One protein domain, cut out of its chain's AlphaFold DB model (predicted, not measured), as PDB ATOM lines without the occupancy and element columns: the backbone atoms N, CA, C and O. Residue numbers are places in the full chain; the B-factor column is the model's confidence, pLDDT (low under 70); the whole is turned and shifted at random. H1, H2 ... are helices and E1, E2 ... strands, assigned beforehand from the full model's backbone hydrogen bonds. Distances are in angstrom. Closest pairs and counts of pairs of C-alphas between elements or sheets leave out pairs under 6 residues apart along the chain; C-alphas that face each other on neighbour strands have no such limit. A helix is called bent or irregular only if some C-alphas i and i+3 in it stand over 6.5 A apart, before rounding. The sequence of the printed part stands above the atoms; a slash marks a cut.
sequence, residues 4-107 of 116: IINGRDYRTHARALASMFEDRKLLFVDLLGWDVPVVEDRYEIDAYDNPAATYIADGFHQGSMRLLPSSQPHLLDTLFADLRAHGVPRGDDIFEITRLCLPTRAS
ATOM      1  N   ILE A   4       7.105 -30.223 -45.445       95.31
ATOM      2  CA  ILE A   4       5.785 -30.374 -44.835       95.31
ATOM      3  C   ILE A   4       5.768 -31.749 -44.171       95.31
ATOM      4  O   ILE A   4       6.028 -32.754 -44.833       95.31
ATOM      5  N   ILE A   5       5.521 -31.788 -42.867       95.94
ATOM      6  CA  ILE A   5       5.578 -32.998 -42.045       95.94
ATOM      7  C   ILE A   5       4.236 -33.149 -41.336       95.94
ATOM      8  O   ILE A   5       3.862 -32.286 -40.549       95.94
ATOM      9  N   ASN A   6       3.509 -34.241 -41.573       96.31
ATOM     10  CA  ASN A   6       2.294 -34.519 -40.805       96.31
ATOM     11  C   ASN A   6       2.659 -35.159 -39.462       96.31
ATOM     12  O   ASN A   6       3.578 -35.973 -39.391       96.31
ATOM     13  N   GLY A   7       1.901 -34.860 -38.408       94.19
ATOM     14  CA  GLY A   7       2.109 -35.415 -37.070       94.19
ATOM     15  C   GLY A   7       2.029 -36.941 -37.041       94.19
ATOM     16  O   GLY A   7       2.788 -37.588 -36.323       94.19
ATOM     17  N   ARG A   8       1.195 -37.542 -37.899       95.69
ATOM     18  CA  ARG A   8       1.153 -39.004 -38.099       95.69
ATOM     19  C   ARG A   8       2.476 -39.606 -38.596       95.69
ATOM     20  O   ARG A   8       2.759 -40.764 -38.307       95.69
ATOM     21  N   ASP A   9       3.305 -38.817 -39.278       93.81
ATOM     22  CA  ASP A   9       4.586 -39.236 -39.856       93.81
ATOM     23  C   ASP A   9       5.768 -38.967 -38.899       93.81
ATOM     24  O   ASP A   9       6.932 -38.993 -39.311       93.81
ATOM     25  N   TYR A  10       5.490 -38.726 -37.606       87.69
ATOM     26  CA  TYR A  10       6.479 -38.349 -36.589       87.69
ATOM     27  C   TYR A  10       7.740 -39.216 -36.622       87.69
ATOM     28  O   TYR A  10       8.854 -38.697 -36.639       87.69
ATOM     29  N   ARG A  11       7.582 -40.546 -36.674       91.88
ATOM     30  CA  ARG A  11       8.707 -41.496 -36.615       91.88
ATOM     31  C   ARG A  11       9.693 -41.302 -37.767       91.88
ATOM     32  O   ARG A  11      10.900 -41.351 -37.545       91.88
ATOM     33  N   THR A  12       9.193 -41.023 -38.967       94.56
ATOM     34  CA  THR A  12      10.006 -40.795 -40.173       94.56
ATOM     35  C   THR A  12      10.804 -39.492 -40.084       94.56
ATOM     36  O   THR A  12      11.868 -39.358 -40.688       94.56
ATOM     37  N   HIS A  13      10.323 -38.537 -39.289       93.06
ATOM     38  CA  HIS A  13      10.905 -37.204 -39.145       93.06
ATOM     39  C   HIS A  13      11.384 -36.894 -37.722       93.06
ATOM     40  O   HIS A  13      11.633 -35.730 -37.401       93.06
ATOM     41  N   ALA A  14      11.576 -37.923 -36.889       92.19
ATOM     42  CA  ALA A  14      11.783 -37.780 -35.448       92.19
ATOM     43  C   ALA A  14      12.935 -36.830 -35.104       92.19
ATOM     44  O   ALA A  14      12.801 -35.992 -34.223       92.19
ATOM     45  N   ARG A  15      14.046 -36.888 -35.850       92.38
ATOM     46  CA  ARG A  15      15.191 -35.991 -35.633       92.38
ATOM     47  C   ARG A  15      14.852 -34.516 -35.875       92.38
ATOM     48  O   ARG A  15      15.273 -33.666 -35.099       92.38
ATOM     49  N   ALA A  16      14.128 -34.217 -36.953       91.94
ATOM     50  CA  ALA A  16      13.769 -32.843 -37.300       91.94
ATOM     51  C   ALA A  16      12.757 -32.276 -36.295       91.94
ATOM     52  O   ALA A  16      12.933 -31.163 -35.807       91.94
ATOM     53  N   LEU A  17      11.746 -33.075 -35.932       94.50
ATOM     54  CA  LEU A  17      10.725 -32.676 -34.963       94.50
ATOM     55  C   LEU A  17      11.291 -32.555 -33.543       94.50
ATOM     56  O   LEU A  17      10.998 -31.574 -32.873       94.50
ATOM     57  N   ALA A  18      12.164 -33.467 -33.106       94.44
ATOM     58  CA  ALA A  18      12.843 -33.346 -31.814       94.44
ATOM     59  C   ALA A  18      13.678 -32.058 -31.736       94.44
ATOM     60  O   ALA A  18      13.552 -31.302 -30.778       94.44
ATOM     61  N   SER A  19      14.463 -31.754 -32.781       94.50
ATOM     62  CA  SER A  19      15.235 -30.504 -32.852       94.50
ATOM     63  C   SER A  19      14.345 -29.261 -32.766       94.50
ATOM     64  O   SER A  19      14.753 -28.270 -32.162       94.50
ATOM     65  N   MET A  20      13.157 -29.308 -33.377       95.69
ATOM     66  CA  MET A  20      12.156 -28.245 -33.323       95.69
ATOM     67  C   MET A  20      11.555 -28.105 -31.919       95.69
ATOM     68  O   MET A  20      11.520 -26.997 -31.400       95.69
ATOM     69  N   PHE A  21      11.116 -29.194 -31.280       96.88
ATOM     70  CA  PHE A  21      10.521 -29.147 -29.936       96.88
ATOM     71  C   PHE A  21      11.502 -28.670 -28.856       96.88
ATOM     72  O   PHE A  21      11.094 -27.992 -27.912       96.88
ATOM     73  N   GLU A  22      12.794 -28.965 -29.008       96.19
ATOM     74  CA  GLU A  22      13.840 -28.379 -28.160       96.19
ATOM     75  C   GLU A  22      13.935 -26.864 -28.340       96.19
ATOM     76  O   GLU A  22      13.962 -26.124 -27.361       96.19
ATOM     77  N   ASP A  23      13.966 -26.375 -29.584       96.44
ATOM     78  CA  ASP A  23      14.018 -24.931 -29.838       96.44
ATOM     79  C   ASP A  23      12.752 -24.216 -29.368       96.44
ATOM     80  O   ASP A  23      12.831 -23.086 -28.891       96.44
ATOM     81  N   ARG A  24      11.598 -24.885 -29.449       97.44
ATOM     82  CA  ARG A  24      10.339 -24.388 -28.892       97.44
ATOM     83  C   ARG A  24      10.431 -24.214 -27.377       97.44
ATOM     84  O   ARG A  24      10.040 -23.162 -26.885       97.44
ATOM     85  N   LYS A  25      11.008 -25.179 -26.648       97.50
ATOM     86  CA  LYS A  25      11.271 -25.059 -25.200       97.50
ATOM     87  C   LYS A  25      12.178 -23.863 -24.916       97.50
ATOM     88  O   LYS A  25      11.829 -23.008 -24.108       97.50
ATOM     89  N   LEU A  26      13.291 -23.751 -25.639       95.75
ATOM     90  CA  LEU A  26      14.225 -22.632 -25.479       95.75
ATOM     91  C   LEU A  26      13.557 -21.271 -25.744       95.75
ATOM     92  O   LEU A  26      13.813 -20.305 -25.033       95.75
ATOM     93  N   LEU A  27      12.718 -21.162 -26.776       95.81
ATOM     94  CA  LEU A  27      12.077 -19.899 -27.131       95.81
ATOM     95  C   LEU A  27      10.874 -19.584 -26.235       95.81
ATOM     96  O   LEU A  27      10.857 -18.543 -25.585       95.81
ATOM     97  N   PHE A  28       9.862 -20.448 -26.215       97.19
ATOM     98  CA  PHE A  28       8.585 -20.154 -25.567       97.19
ATOM     99  C   PHE A  28       8.677 -20.236 -24.044       97.19
ATOM    100  O   PHE A  28       8.126 -19.375 -23.366       97.19
ATOM    101  N   VAL A  29       9.413 -21.210 -23.508       97.31
ATOM    102  CA  VAL A  29       9.533 -21.403 -22.057       97.31
ATOM    103  C   VAL A  29      10.698 -20.585 -21.510       97.31
ATOM    104  O   VAL A  29      10.484 -19.661 -20.732       97.31
ATOM    105  N   ASP A  30      11.926 -20.852 -21.958       95.50
ATOM    106  CA  ASP A  30      13.110 -20.279 -21.298       95.50
ATOM    107  C   ASP A  30      13.292 -18.780 -21.571       95.50
ATOM    108  O   ASP A  30      13.756 -18.042 -20.701       95.50
ATOM    109  N   LEU A  31      12.958 -18.314 -22.780       94.81
ATOM    110  CA  LEU A  31      13.154 -16.914 -23.169       94.81
ATOM    111  C   LEU A  31      11.900 -16.055 -23.008       94.81
ATOM    112  O   LEU A  31      12.014 -14.913 -22.566       94.81
ATOM    113  N   LEU A  32      10.728 -16.565 -23.392       95.81
ATOM    114  CA  LEU A  32       9.469 -15.819 -23.296       95.81
ATOM    115  C   LEU A  32       8.717 -16.057 -21.980       95.81
ATOM    116  O   LEU A  32       7.786 -15.307 -21.690       95.81
ATOM    117  N   GLY A  33       9.117 -17.049 -21.180       96.94
ATOM    118  CA  GLY A  33       8.530 -17.312 -19.864       96.94
ATOM    119  C   GLY A  33       7.098 -17.840 -19.916       96.94
ATOM    120  O   GLY A  33       6.338 -17.608 -18.978       96.94
ATOM    121  N   TRP A  34       6.688 -18.483 -21.013       97.12
ATOM    122  CA  TRP A  34       5.339 -19.032 -21.123       97.12
ATOM    123  C   TRP A  34       5.181 -20.258 -20.227       97.12
ATOM    124  O   TRP A  34       6.012 -21.166 -20.246       97.12
ATOM    125  N   ASP A  35       4.069 -20.300 -19.496       96.69
ATOM    126  CA  ASP A  35       3.657 -21.460 -18.711       96.69
ATOM    127  C   ASP A  35       2.933 -22.466 -19.619       96.69
ATOM    128  O   ASP A  35       1.717 -22.416 -19.811       96.69
ATOM    129  N   VAL A  36       3.715 -23.321 -20.281       96.50
ATOM    130  CA  VAL A  36       3.237 -24.351 -21.216       96.50
ATOM    131  C   VAL A  36       3.910 -25.698 -20.932       96.50
ATOM    132  O   VAL A  36       5.008 -25.725 -20.372       96.50
ATOM    133  N   PRO A  37       3.290 -26.836 -21.308       97.88
ATOM    134  CA  PRO A  37       3.813 -28.151 -20.955       97.88
ATOM    135  C   PRO A  37       5.208 -28.432 -21.525       97.88
ATOM    136  O   PRO A  37       5.474 -28.227 -22.713       97.88
ATOM    137  N   VAL A  38       6.076 -28.984 -20.675       98.31
ATOM    138  CA  VAL A  38       7.405 -29.480 -21.048       98.31
ATOM    139  C   VAL A  38       7.502 -30.963 -20.714       98.31
ATOM    140  O   VAL A  38       7.241 -31.388 -19.589       98.31
ATOM    141  N   VAL A  39       7.900 -31.758 -21.701       98.00
ATOM    142  CA  VAL A  39       8.107 -33.201 -21.582       98.00
ATOM    143  C   VAL A  39       9.595 -33.477 -21.388       98.00
ATOM    144  O   VAL A  39      10.433 -32.925 -22.105       98.00
ATOM    145  N   GLU A  40       9.917 -34.329 -20.409       97.19
ATOM    146  CA  GLU A  40      11.295 -34.729 -20.069       97.19
ATOM    147  C   GLU A  40      12.241 -33.541 -19.795       97.19
ATOM    148  O   GLU A  40      13.438 -33.628 -20.059       97.19
ATOM    149  N   ASP A  41      11.701 -32.415 -19.311       96.75
ATOM    150  CA  ASP A  41      12.433 -31.150 -19.096       96.75
ATOM    151  C   ASP A  41      13.178 -30.628 -20.349       96.75
ATOM    152  O   ASP A  41      14.119 -29.834 -20.283       96.75
ATOM    153  N   ARG A  42      12.766 -31.089 -21.536       97.44
ATOM    154  CA  ARG A  42      13.525 -30.893 -22.776       97.44
ATOM    155  C   ARG A  42      12.689 -30.406 -23.946       97.44
ATOM    156  O   ARG A  42      13.179 -29.607 -24.740       97.44
ATOM    157  N   TYR A  43      11.457 -30.882 -24.074       98.06
ATOM    158  CA  TYR A  43      10.638 -30.653 -25.261       98.06
ATOM    159  C   TYR A  43       9.364 -29.896 -24.899       98.06
ATOM    160  O   TYR A  43       8.604 -30.359 -24.053       98.06
ATOM    161  N   GLU A  44       9.093 -28.767 -25.557       98.31
ATOM    162  CA  GLU A  44       7.778 -28.117 -25.458       98.31
ATOM    163  C   GLU A  44       6.818 -28.815 -26.421       98.31
ATOM    164  O   GLU A  44       6.973 -28.717 -27.641       98.31
ATOM    165  N   ILE A  45       5.871 -29.561 -25.853       98.06
ATOM    166  CA  ILE A  45       4.890 -30.381 -26.569       98.06
ATOM    167  C   ILE A  45       3.546 -30.182 -25.870       98.06
ATOM    168  O   ILE A  45       3.399 -30.540 -24.703       98.06
ATOM    169  N   ASP A  46       2.565 -29.628 -26.579       97.12
ATOM    170  CA  ASP A  46       1.218 -29.397 -26.056       97.12
ATOM    171  C   ASP A  46       0.197 -30.411 -26.612       97.12
ATOM    172  O   ASP A  46       0.512 -31.277 -27.430       97.12
ATOM    173  N   ALA A  47      -1.061 -30.313 -26.174       96.38
ATOM    174  CA  ALA A  47      -2.128 -31.230 -26.592       96.38
ATOM    175  C   ALA A  47      -2.460 -31.176 -28.102       96.38
ATOM    176  O   ALA A  47      -3.117 -32.078 -28.635       96.38
ATOM    177  N   TYR A  48      -2.013 -30.133 -28.806       97.38
ATOM    178  CA  TYR A  48      -2.227 -29.960 -30.239       97.38
ATOM    179  C   TYR A  48      -1.075 -30.535 -31.072       97.38
ATOM    180  O   TYR A  48      -1.211 -30.646 -32.288       97.38
ATOM    181  N   ASP A  49       0.032 -30.962 -30.452       97.00
ATOM    182  CA  ASP A  49       1.110 -31.717 -31.103       97.00
ATOM    183  C   ASP A  49       0.714 -33.196 -31.287       97.00
ATOM    184  O   ASP A  49       1.331 -34.122 -30.761       97.00
ATOM    185  N   ASN A  50      -0.359 -33.424 -32.043       95.81
ATOM    186  CA  ASN A  50      -0.991 -34.730 -32.238       95.81
ATOM    187  C   ASN A  50      -0.976 -35.150 -33.730       95.81
ATOM    188  O   ASN A  50      -0.463 -34.411 -34.576       95.81
ATOM    189  N   PRO A  51      -1.508 -36.334 -34.105       96.69
ATOM    190  CA  PRO A  51      -1.466 -36.805 -35.492       96.69
ATOM    191  C   PRO A  51      -2.124 -35.888 -36.536       96.69
ATOM    192  O   PRO A  51      -1.793 -36.018 -37.716       96.69
ATOM    193  N   ALA A  52      -3.029 -34.993 -36.127       96.38
ATOM    194  CA  ALA A  52      -3.704 -34.037 -37.005       96.38
ATOM    195  C   ALA A  52      -2.888 -32.758 -37.264       96.38
ATOM    196  O   ALA A  52      -3.226 -32.007 -38.178       96.38
ATOM    197  N   ALA A  53      -1.828 -32.498 -36.495       97.62
ATOM    198  CA  ALA A  53      -0.962 -31.348 -36.724       97.62
ATOM    199  C   ALA A  53      -0.140 -31.508 -38.008       97.62
ATOM    200  O   ALA A  53       0.352 -32.596 -38.320       97.62
ATOM    201  N   THR A  54       0.095 -30.402 -38.706       97.56
ATOM    202  CA  THR A  54       1.057 -30.334 -39.808       97.56
ATOM    203  C   THR A  54       2.143 -29.328 -39.459       97.56
ATOM    204  O   THR A  54       1.859 -28.200 -39.078       97.56
ATOM    205  N   TYR A  55       3.403 -29.713 -39.608       97.44
ATOM    206  CA  TYR A  55       4.553 -28.851 -39.371       97.44
ATOM    207  C   TYR A  55       5.169 -28.439 -40.700       97.44
ATOM    208  O   TYR A  55       5.427 -29.278 -41.566       97.44
ATOM    209  N   ILE A  56       5.450 -27.149 -40.842       96.31
ATOM    210  CA  ILE A  56       6.323 -26.620 -41.884       96.31
ATOM    211  C   ILE A  56       7.668 -26.386 -41.209       96.31
ATOM    212  O   ILE A  56       7.762 -25.521 -40.346       96.31
ATOM    213  N   ALA A  57       8.684 -27.171 -41.554       92.94
ATOM    214  CA  ALA A  57       9.993 -27.125 -40.901       92.94
ATOM    215  C   ALA A  57      11.120 -27.511 -41.867       92.94
ATOM    216  O   ALA A  57      10.881 -28.102 -42.919       92.94
ATOM    217  N   ASP A  58      12.369 -27.221 -41.519       87.25
ATOM    218  CA  ASP A  58      13.536 -27.776 -42.214       87.25
ATOM    219  C   ASP A  58      14.132 -29.007 -41.494       87.25
ATOM    220  O   ASP A  58      13.581 -29.532 -40.529       87.25
ATOM    221  N   GLY A  59      15.237 -29.548 -42.020       75.44
ATOM    222  CA  GLY A  59      15.832 -30.798 -41.532       75.44
ATOM    223  C   GLY A  59      16.653 -30.703 -40.238       75.44
ATOM    224  O   GLY A  59      16.872 -31.737 -39.611       75.44
ATOM    225  N   PHE A  60      17.117 -29.512 -39.854       78.12
ATOM    226  CA  PHE A  60      17.917 -29.238 -38.649       78.12
ATOM    227  C   PHE A  60      17.484 -27.879 -38.089       78.12
ATOM    228  O   PHE A  60      18.275 -26.938 -38.038       78.12
ATOM    229  N   HIS A  61      16.191 -27.811 -37.775       84.75
ATOM    230  CA  HIS A  61      15.410 -26.646 -37.371       84.75
ATOM    231  C   HIS A  61      16.147 -25.285 -37.399       84.75
ATOM    232  O   HIS A  61      16.706 -24.828 -36.404       84.75
ATOM    233  N   GLN A  62      16.135 -24.640 -38.562       90.88
ATOM    234  CA  GLN A  62      16.431 -23.219 -38.802       90.88
ATOM    235  C   GLN A  62      15.162 -22.356 -38.763       90.88
ATOM    236  O   GLN A  62      15.242 -21.144 -38.579       90.88
ATOM    237  N   GLY A  63      13.993 -22.979 -38.892       93.00
ATOM    238  CA  GLY A  63      12.706 -22.383 -38.575       93.00
ATOM    239  C   GLY A  63      11.558 -23.374 -38.715       93.00
ATOM    240  O   GLY A  63      11.656 -24.367 -39.446       93.00
ATOM    241  N   SER A  64      10.457 -23.097 -38.022       96.31
ATOM    242  CA  SER A  64       9.216 -23.851 -38.167       96.31
ATOM    243  C   SER A  64       7.958 -23.048 -37.862       96.31
ATOM    244  O   SER A  64       8.004 -21.984 -37.247       96.31
ATOM    245  N   MET A  65       6.823 -23.599 -38.284       97.44
ATOM    246  CA  MET A  65       5.493 -23.285 -37.766       97.44
ATOM    247  C   MET A  65       4.619 -24.543 -37.779       97.44
ATOM    248  O   MET A  65       4.889 -25.491 -38.525       97.44
ATOM    249  N   ARG A  66       3.546 -24.535 -36.987       98.25
ATOM    250  CA  ARG A  66       2.530 -25.591 -36.941       98.25
ATOM    251  C   ARG A  66       1.209 -25.079 -37.507       98.25
ATOM    252  O   ARG A  66       0.776 -23.980 -37.176       98.25
ATOM    253  N   LEU A  67       0.561 -25.906 -38.313       98.19
ATOM    254  CA  LEU A  67      -0.791 -25.730 -38.820       98.19
ATOM    255  C   LEU A  67      -1.718 -26.719 -38.111       98.19
ATOM    256  O   LEU A  67      -1.430 -27.919 -38.077       98.19
ATOM    257  N   LEU A  68      -2.821 -26.217 -37.564       98.19
ATOM    258  CA  LEU A  68      -3.891 -27.024 -36.983       98.19
ATOM    259  C   LEU A  68      -5.134 -26.924 -37.872       98.19
ATOM    260  O   LEU A  68      -5.563 -25.805 -38.156       98.19
ATOM    261  N   PRO A  69      -5.722 -28.041 -38.332       97.38
ATOM    262  CA  PRO A  69      -6.956 -27.988 -39.103       97.38
ATOM    263  C   PRO A  69      -8.071 -27.397 -38.241       97.38
ATOM    264  O   PRO A  69      -8.327 -27.868 -37.131       97.38
ATOM    265  N   SER A  70      -8.763 -26.383 -38.756       96.19
ATOM    266  CA  SER A  70      -9.818 -25.704 -37.998       96.19
ATOM    267  C   SER A  70     -11.016 -26.609 -37.702       96.19
ATOM    268  O   SER A  70     -11.766 -26.335 -36.775       96.19
ATOM    269  N   SER A  71     -11.188 -27.722 -38.420       94.50
ATOM    270  CA  SER A  71     -12.207 -28.746 -38.140       94.50
ATOM    271  C   SER A  71     -11.954 -29.548 -36.852       94.50
ATOM    272  O   SER A  71     -12.847 -30.259 -36.396       94.50
ATOM    273  N   GLN A  72     -10.780 -29.410 -36.230       93.00
ATOM    274  CA  GLN A  72     -10.413 -30.019 -34.947       93.00
ATOM    275  C   GLN A  72     -10.278 -28.949 -33.844       93.00
ATOM    276  O   GLN A  72     -10.257 -27.749 -34.149       93.00
ATOM    277  N   PRO A  73     -10.202 -29.338 -32.555       93.00
ATOM    278  CA  PRO A  73      -9.853 -28.405 -31.485       93.00
ATOM    279  C   PRO A  73      -8.509 -27.711 -31.764       93.00
ATOM    280  O   PRO A  73      -7.518 -28.366 -32.086       93.00
ATOM    281  N   HIS A  74      -8.484 -26.388 -31.631       94.88
ATOM    282  CA  HIS A  74      -7.332 -25.516 -31.890       94.88
ATOM    283  C   HIS A  74      -7.385 -24.299 -30.946       94.88
ATOM    284  O   HIS A  74      -8.383 -24.112 -30.251       94.88
ATOM    285  N   LEU A  75      -6.335 -23.480 -30.877       95.25
ATOM    286  CA  LEU A  75      -6.129 -22.522 -29.780       95.25
ATOM    287  C   LEU A  75      -7.217 -21.436 -29.723       95.25
ATOM    288  O   LEU A  75      -7.718 -21.145 -28.637       95.25
ATOM    289  N   LEU A  76      -7.608 -20.855 -30.862       94.31
ATOM    290  CA  LEU A  76      -8.676 -19.848 -30.934       94.31
ATOM    291  C   LEU A  76     -10.050 -20.394 -30.505       94.31
ATOM    292  O   LEU A  76     -10.904 -19.650 -30.018       94.31
ATOM    293  N   ASP A  77     -10.286 -21.693 -30.681       91.25
ATOM    294  CA  ASP A  77     -11.517 -22.352 -30.249       91.25
ATOM    295  C   ASP A  77     -11.539 -22.597 -28.736       91.25
ATOM    296  O   ASP A  77     -12.551 -22.334 -28.085       91.25
ATOM    297  N   THR A  78     -10.418 -23.063 -28.183       91.38
ATOM    298  CA  THR A  78     -10.343 -23.658 -26.840       91.38
ATOM    299  C   THR A  78      -9.774 -22.737 -25.762       91.38
ATOM    300  O   THR A  78     -10.271 -22.752 -24.640       91.38
ATOM    301  N   LEU A  79      -8.729 -21.958 -26.067       92.25
ATOM    302  CA  LEU A  79      -7.979 -21.156 -25.088       92.25
ATOM    303  C   LEU A  79      -8.191 -19.654 -25.273       92.25
ATOM    304  O   LEU A  79      -8.225 -18.916 -24.296       92.25
ATOM    305  N   PHE A  80      -8.353 -19.201 -26.516       92.25
ATOM    306  CA  PHE A  80      -8.498 -17.782 -26.855       92.25
ATOM    307  C   PHE A  80      -9.879 -17.460 -27.414       92.25
ATOM    308  O   PHE A  80     -10.038 -16.610 -28.290       92.25
ATOM    309  N   ALA A  81     -10.887 -18.146 -26.882       88.00
ATOM    310  CA  ALA A  81     -12.274 -18.006 -27.286       88.00
ATOM    311  C   ALA A  81     -12.783 -16.556 -27.250       88.00
ATOM    312  O   ALA A  81     -13.587 -16.156 -28.095       88.00
ATOM    313  N   ASP A  82     -12.266 -15.765 -26.315       90.12
ATOM    314  CA  ASP A  82     -12.656 -14.373 -26.108       90.12
ATOM    315  C   ASP A  82     -12.057 -13.406 -27.144       90.12
ATOM    316  O   ASP A  82     -12.520 -12.276 -27.270       90.12
ATOM    317  N   LEU A  83     -11.058 -13.829 -27.931       90.12
ATOM    318  CA  LEU A  83     -10.461 -12.996 -28.987       90.12
ATOM    319  C   LEU A  83     -11.295 -12.963 -30.276       90.12
ATOM    320  O   LEU A  83     -10.942 -12.275 -31.237       90.12
ATOM    321  N   ARG A  84     -12.388 -13.723 -30.334       85.12
ATOM    322  CA  ARG A  84     -13.194 -13.870 -31.544       85.12
ATOM    323  C   ARG A  84     -14.204 -12.731 -31.652       85.12
ATOM    324  O   ARG A  84     -15.125 -12.629 -30.851       85.12
ATOM    325  N   ALA A  85     -14.075 -11.911 -32.695       80.06
ATOM    326  CA  ALA A  85     -15.083 -10.897 -33.028       80.06
ATOM    327  C   ALA A  85     -16.403 -11.517 -33.539       80.06
ATOM    328  O   ALA A  85     -17.473 -10.924 -33.406       80.06
ATOM    329  N   HIS A  86     -16.321 -12.714 -34.129       84.19
ATOM    330  CA  HIS A  86     -17.434 -13.488 -34.683       84.19
ATOM    331  C   HIS A  86     -17.302 -14.969 -34.277       84.19
ATOM    332  O   HIS A  86     -16.625 -15.291 -33.304       84.19
ATOM    333  N   GLY A  87     -17.938 -15.892 -35.004       85.50
ATOM    334  CA  GLY A  87     -17.719 -17.328 -34.808       85.50
ATOM    335  C   GLY A  87     -16.269 -17.759 -35.077       85.50
ATOM    336  O   GLY A  87     -15.502 -17.052 -35.731       85.50
ATOM    337  N   VAL A  88     -15.900 -18.944 -34.583       87.75
ATOM    338  CA  VAL A  88     -14.612 -19.588 -34.893       87.75
ATOM    339  C   VAL A  88     -14.564 -19.900 -36.396       87.75
ATOM    340  O   VAL A  88     -15.496 -20.545 -36.883       87.75
ATOM    341  N   PRO A  89     -13.516 -19.500 -37.141       91.00
ATOM    342  CA  PRO A  89     -13.329 -19.949 -38.517       91.00
ATOM    343  C   PRO A  89     -13.243 -21.478 -38.564       91.00
ATOM    344  O   PRO A  89     -12.436 -22.074 -37.856       91.00
ATOM    345  N   ARG A  90     -14.087 -22.114 -39.376       94.00
ATOM    346  CA  ARG A  90     -14.138 -23.571 -39.550       94.00
ATOM    347  C   ARG A  90     -14.279 -23.887 -41.037       94.00
ATOM    348  O   ARG A  90     -15.161 -23.335 -41.688       94.00
ATOM    349  N   GLY A  91     -13.437 -24.773 -41.552       95.12
ATOM    350  CA  GLY A  91     -13.471 -25.230 -42.941       95.12
ATOM    351  C   GLY A  91     -12.387 -26.268 -43.219       95.12
ATOM    352  O   GLY A  91     -11.364 -26.295 -42.533       95.12
ATOM    353  N   ASP A  92     -12.612 -27.115 -44.222       95.19
ATOM    354  CA  ASP A  92     -11.676 -28.184 -44.605       95.19
ATOM    355  C   ASP A  92     -10.361 -27.639 -45.191       95.19
ATOM    356  O   ASP A  92      -9.333 -28.318 -45.171       95.19
ATOM    357  N   ASP A  93     -10.379 -26.399 -45.677       96.00
ATOM    358  CA  ASP A  93      -9.251 -25.645 -46.225       96.00
ATOM    359  C   ASP A  93      -8.749 -24.530 -45.285       96.00
ATOM    360  O   ASP A  93      -7.860 -23.757 -45.649       96.00
ATOM    361  N   ILE A  94      -9.273 -24.460 -44.056       96.81
ATOM    362  CA  ILE A  94      -8.915 -23.440 -43.065       96.81
ATOM    363  C   ILE A  94      -8.056 -24.061 -41.962       96.81
ATOM    364  O   ILE A  94      -8.450 -25.034 -41.311       96.81
ATOM    365  N   PHE A  95      -6.905 -23.441 -41.702       97.69
ATOM    366  CA  PHE A  95      -5.939 -23.871 -40.692       97.69
ATOM    367  C   PHE A  95      -5.545 -22.713 -39.771       97.69
ATOM    368  O   PHE A  95      -5.351 -21.587 -40.225       97.69
ATOM    369  N   GLU A  96      -5.365 -23.004 -38.485       97.62
ATOM    370  CA  GLU A  96      -4.760 -22.079 -37.529       97.62
ATOM    371  C   GLU A  96      -3.234 -22.236 -37.537       97.62
ATOM    372  O   GLU A  96      -2.707 -23.338 -37.355       97.62
ATOM    373  N   ILE A  97      -2.519 -21.125 -37.719       97.62
ATOM    374  CA  ILE A  97      -1.059 -21.080 -37.603       97.62
ATOM    375  C   ILE A  97      -0.688 -20.861 -36.138       97.62
ATOM    376  O   ILE A  97      -1.119 -19.901 -35.505       97.62
ATOM    377  N   THR A  98       0.172 -21.724 -35.611       97.44
ATOM    378  CA  THR A  98       0.688 -21.652 -34.241       97.44
ATOM    379  C   THR A  98       2.192 -21.921 -34.220       97.44
ATOM    380  O   THR A  98       2.762 -22.438 -35.183       97.44
ATOM    381  N   ARG A  99       2.850 -21.577 -33.103       97.12
ATOM    382  CA  ARG A  99       4.245 -21.965 -32.811       97.12
ATOM    383  C   ARG A  99       5.239 -21.614 -33.929       97.12
ATOM    384  O   ARG A  99       6.075 -22.434 -34.295       97.12
ATOM    385  N   LEU A 100       5.168 -20.388 -34.452       96.38
ATOM    386  CA  LEU A 100       6.239 -19.849 -35.291       96.38
ATOM    387  C   LEU A 100       7.524 -19.774 -34.456       96.38
ATOM    388  O   LEU A 100       7.586 -19.017 -33.488       96.38
ATOM    389  N   CYS A 101       8.528 -20.569 -34.810       95.50
ATOM    390  CA  CYS A 101       9.728 -20.751 -34.005       95.50
ATOM    391  C   CYS A 101      10.981 -20.616 -34.867       95.50
ATOM    392  O   CYS A 101      11.132 -21.301 -35.876       95.50
ATOM    393  N   LEU A 102      11.911 -19.767 -34.433       92.25
ATOM    394  CA  LEU A 102      13.267 -19.681 -34.970       92.25
ATOM    395  C   LEU A 102      14.250 -20.111 -33.872       92.25
ATOM    396  O   LEU A 102      14.028 -19.769 -32.707       92.25
ATOM    397  N   PRO A 103      15.321 -20.853 -34.194       88.00
ATOM    398  CA  PRO A 103      16.284 -21.286 -33.193       88.00
ATOM    399  C   PRO A 103      17.011 -20.082 -32.584       88.00
ATOM    400  O   PRO A 103      17.582 -19.247 -33.285       88.00
ATOM    401  N   THR A 104      17.076 -20.027 -31.256       85.12
ATOM    402  CA  THR A 104      17.794 -18.971 -30.514       85.12
ATOM    403  C   THR A 104      19.201 -19.397 -30.086       85.12
ATOM    404  O   THR A 104      19.939 -18.626 -29.468       85.12
ATOM    405  N   ARG A 105      19.625 -20.609 -30.477       77.38
ATOM    406  CA  ARG A 105      20.930 -21.208 -30.145       77.38
ATOM    407  C   ARG A 105      22.131 -20.338 -30.556       77.38
ATOM    408  O   ARG A 105      23.163 -20.379 -29.892       77.38
ATOM    409  N   ALA A 106      22.012 -19.546 -31.627       62.69
ATOM    410  CA  ALA A 106      23.058 -18.613 -32.059       62.69
ATOM    411  C   ALA A 106      23.112 -17.349 -31.180       62.69
ATOM    412  O   ALA A 106      24.193 -16.940 -30.762       62.69
ATOM    413  N   SER A 107      21.954 -16.784 -30.827       59.19
ATOM    414  CA  SER A 107      21.851 -15.605 -29.953       59.19
ATOM    415  C   SER A 107      22.277 -15.897 -28.510       59.19
ATOM    416  O   SER A 107      22.793 -15.016 -27.827       59.19
TER     417      SER A 107
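AT A GLANCE: This is residues 4 to 107 of the 116 residues of an uncharacterized protein of Sphingomonas sp. CL5.1 (UniProt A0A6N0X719). A twisted antiparallel sheet of four strands, in the order E1 - E2 - E3 - E4, has the long, sharply kinked helix H1 crossing one face, which gives two layers, a helix over a sheet. Past the end of E3 and the start of E4, a long loop with the short helix H2 in it makes one end of the longest axis. The printed part has 104 residues, with two named helices and four named strands in the order E1 H1 E2 E3 H2 E4; the class is mixed, with 49 residues, under half, in named elements. The whole is compact, with a radius of gyration of the C-alphas of 14.0 A and spans of 41 by 31 by 23 A.

HOW THE PARTS SIT: Start at edge strand E1, residues 4 to 6, the antiparallel neighbour of E2, residues 54 to 57; N 5 and O 55 are within hydrogen-bond range at 2.8 A. E2 and E3, residues 64 to 69, form a hairpin, with N 67 and O 54 at 2.7 A. Next to E3 look for edge strand E4, residues 95 to 101, antiparallel, with N 98 and O 66 at 2.8 A. H1, residues 7 to 31, is on the sheet at a height of 8.6 A and runs across the strands, at 68 degrees to E1 on the local plane. The closest C-alphas of H1 and E4 are those of Arg 24 and Cys 101, 6.3 A apart. H2, residues 75 to 78, only grazes the sheet, with its residues 75 to 77, and is apart from H1. In H1, 15 of 21 O i to N i+4 pairs are within hydrogen-bond range; H2 is too short for such a pair.

IN THESE COORDINATES: Find C-alpha 4 at (5.785, -30.374, -44.835), where E1 begins. From C-alpha 7, H1 spans 25.6 A to C-alpha 31 at (13.154, -16.914, -23.169); it kinks by 108 degrees near residue 14 and is irregular, with C-alphas 12 and 15 8.4 A apart. E3 spans 16.7 A, and E4 17.3 A, ending at (9.728, -20.751, -34.005).

THE WHOLE: The C-alphas farthest apart, of His 86 and Ala 106, are 40.9 A apart. The printed part has no cut; the links H1 to E2 and H2 to E4 are long. Look for pLDDT under 70 at residues 106 to 107.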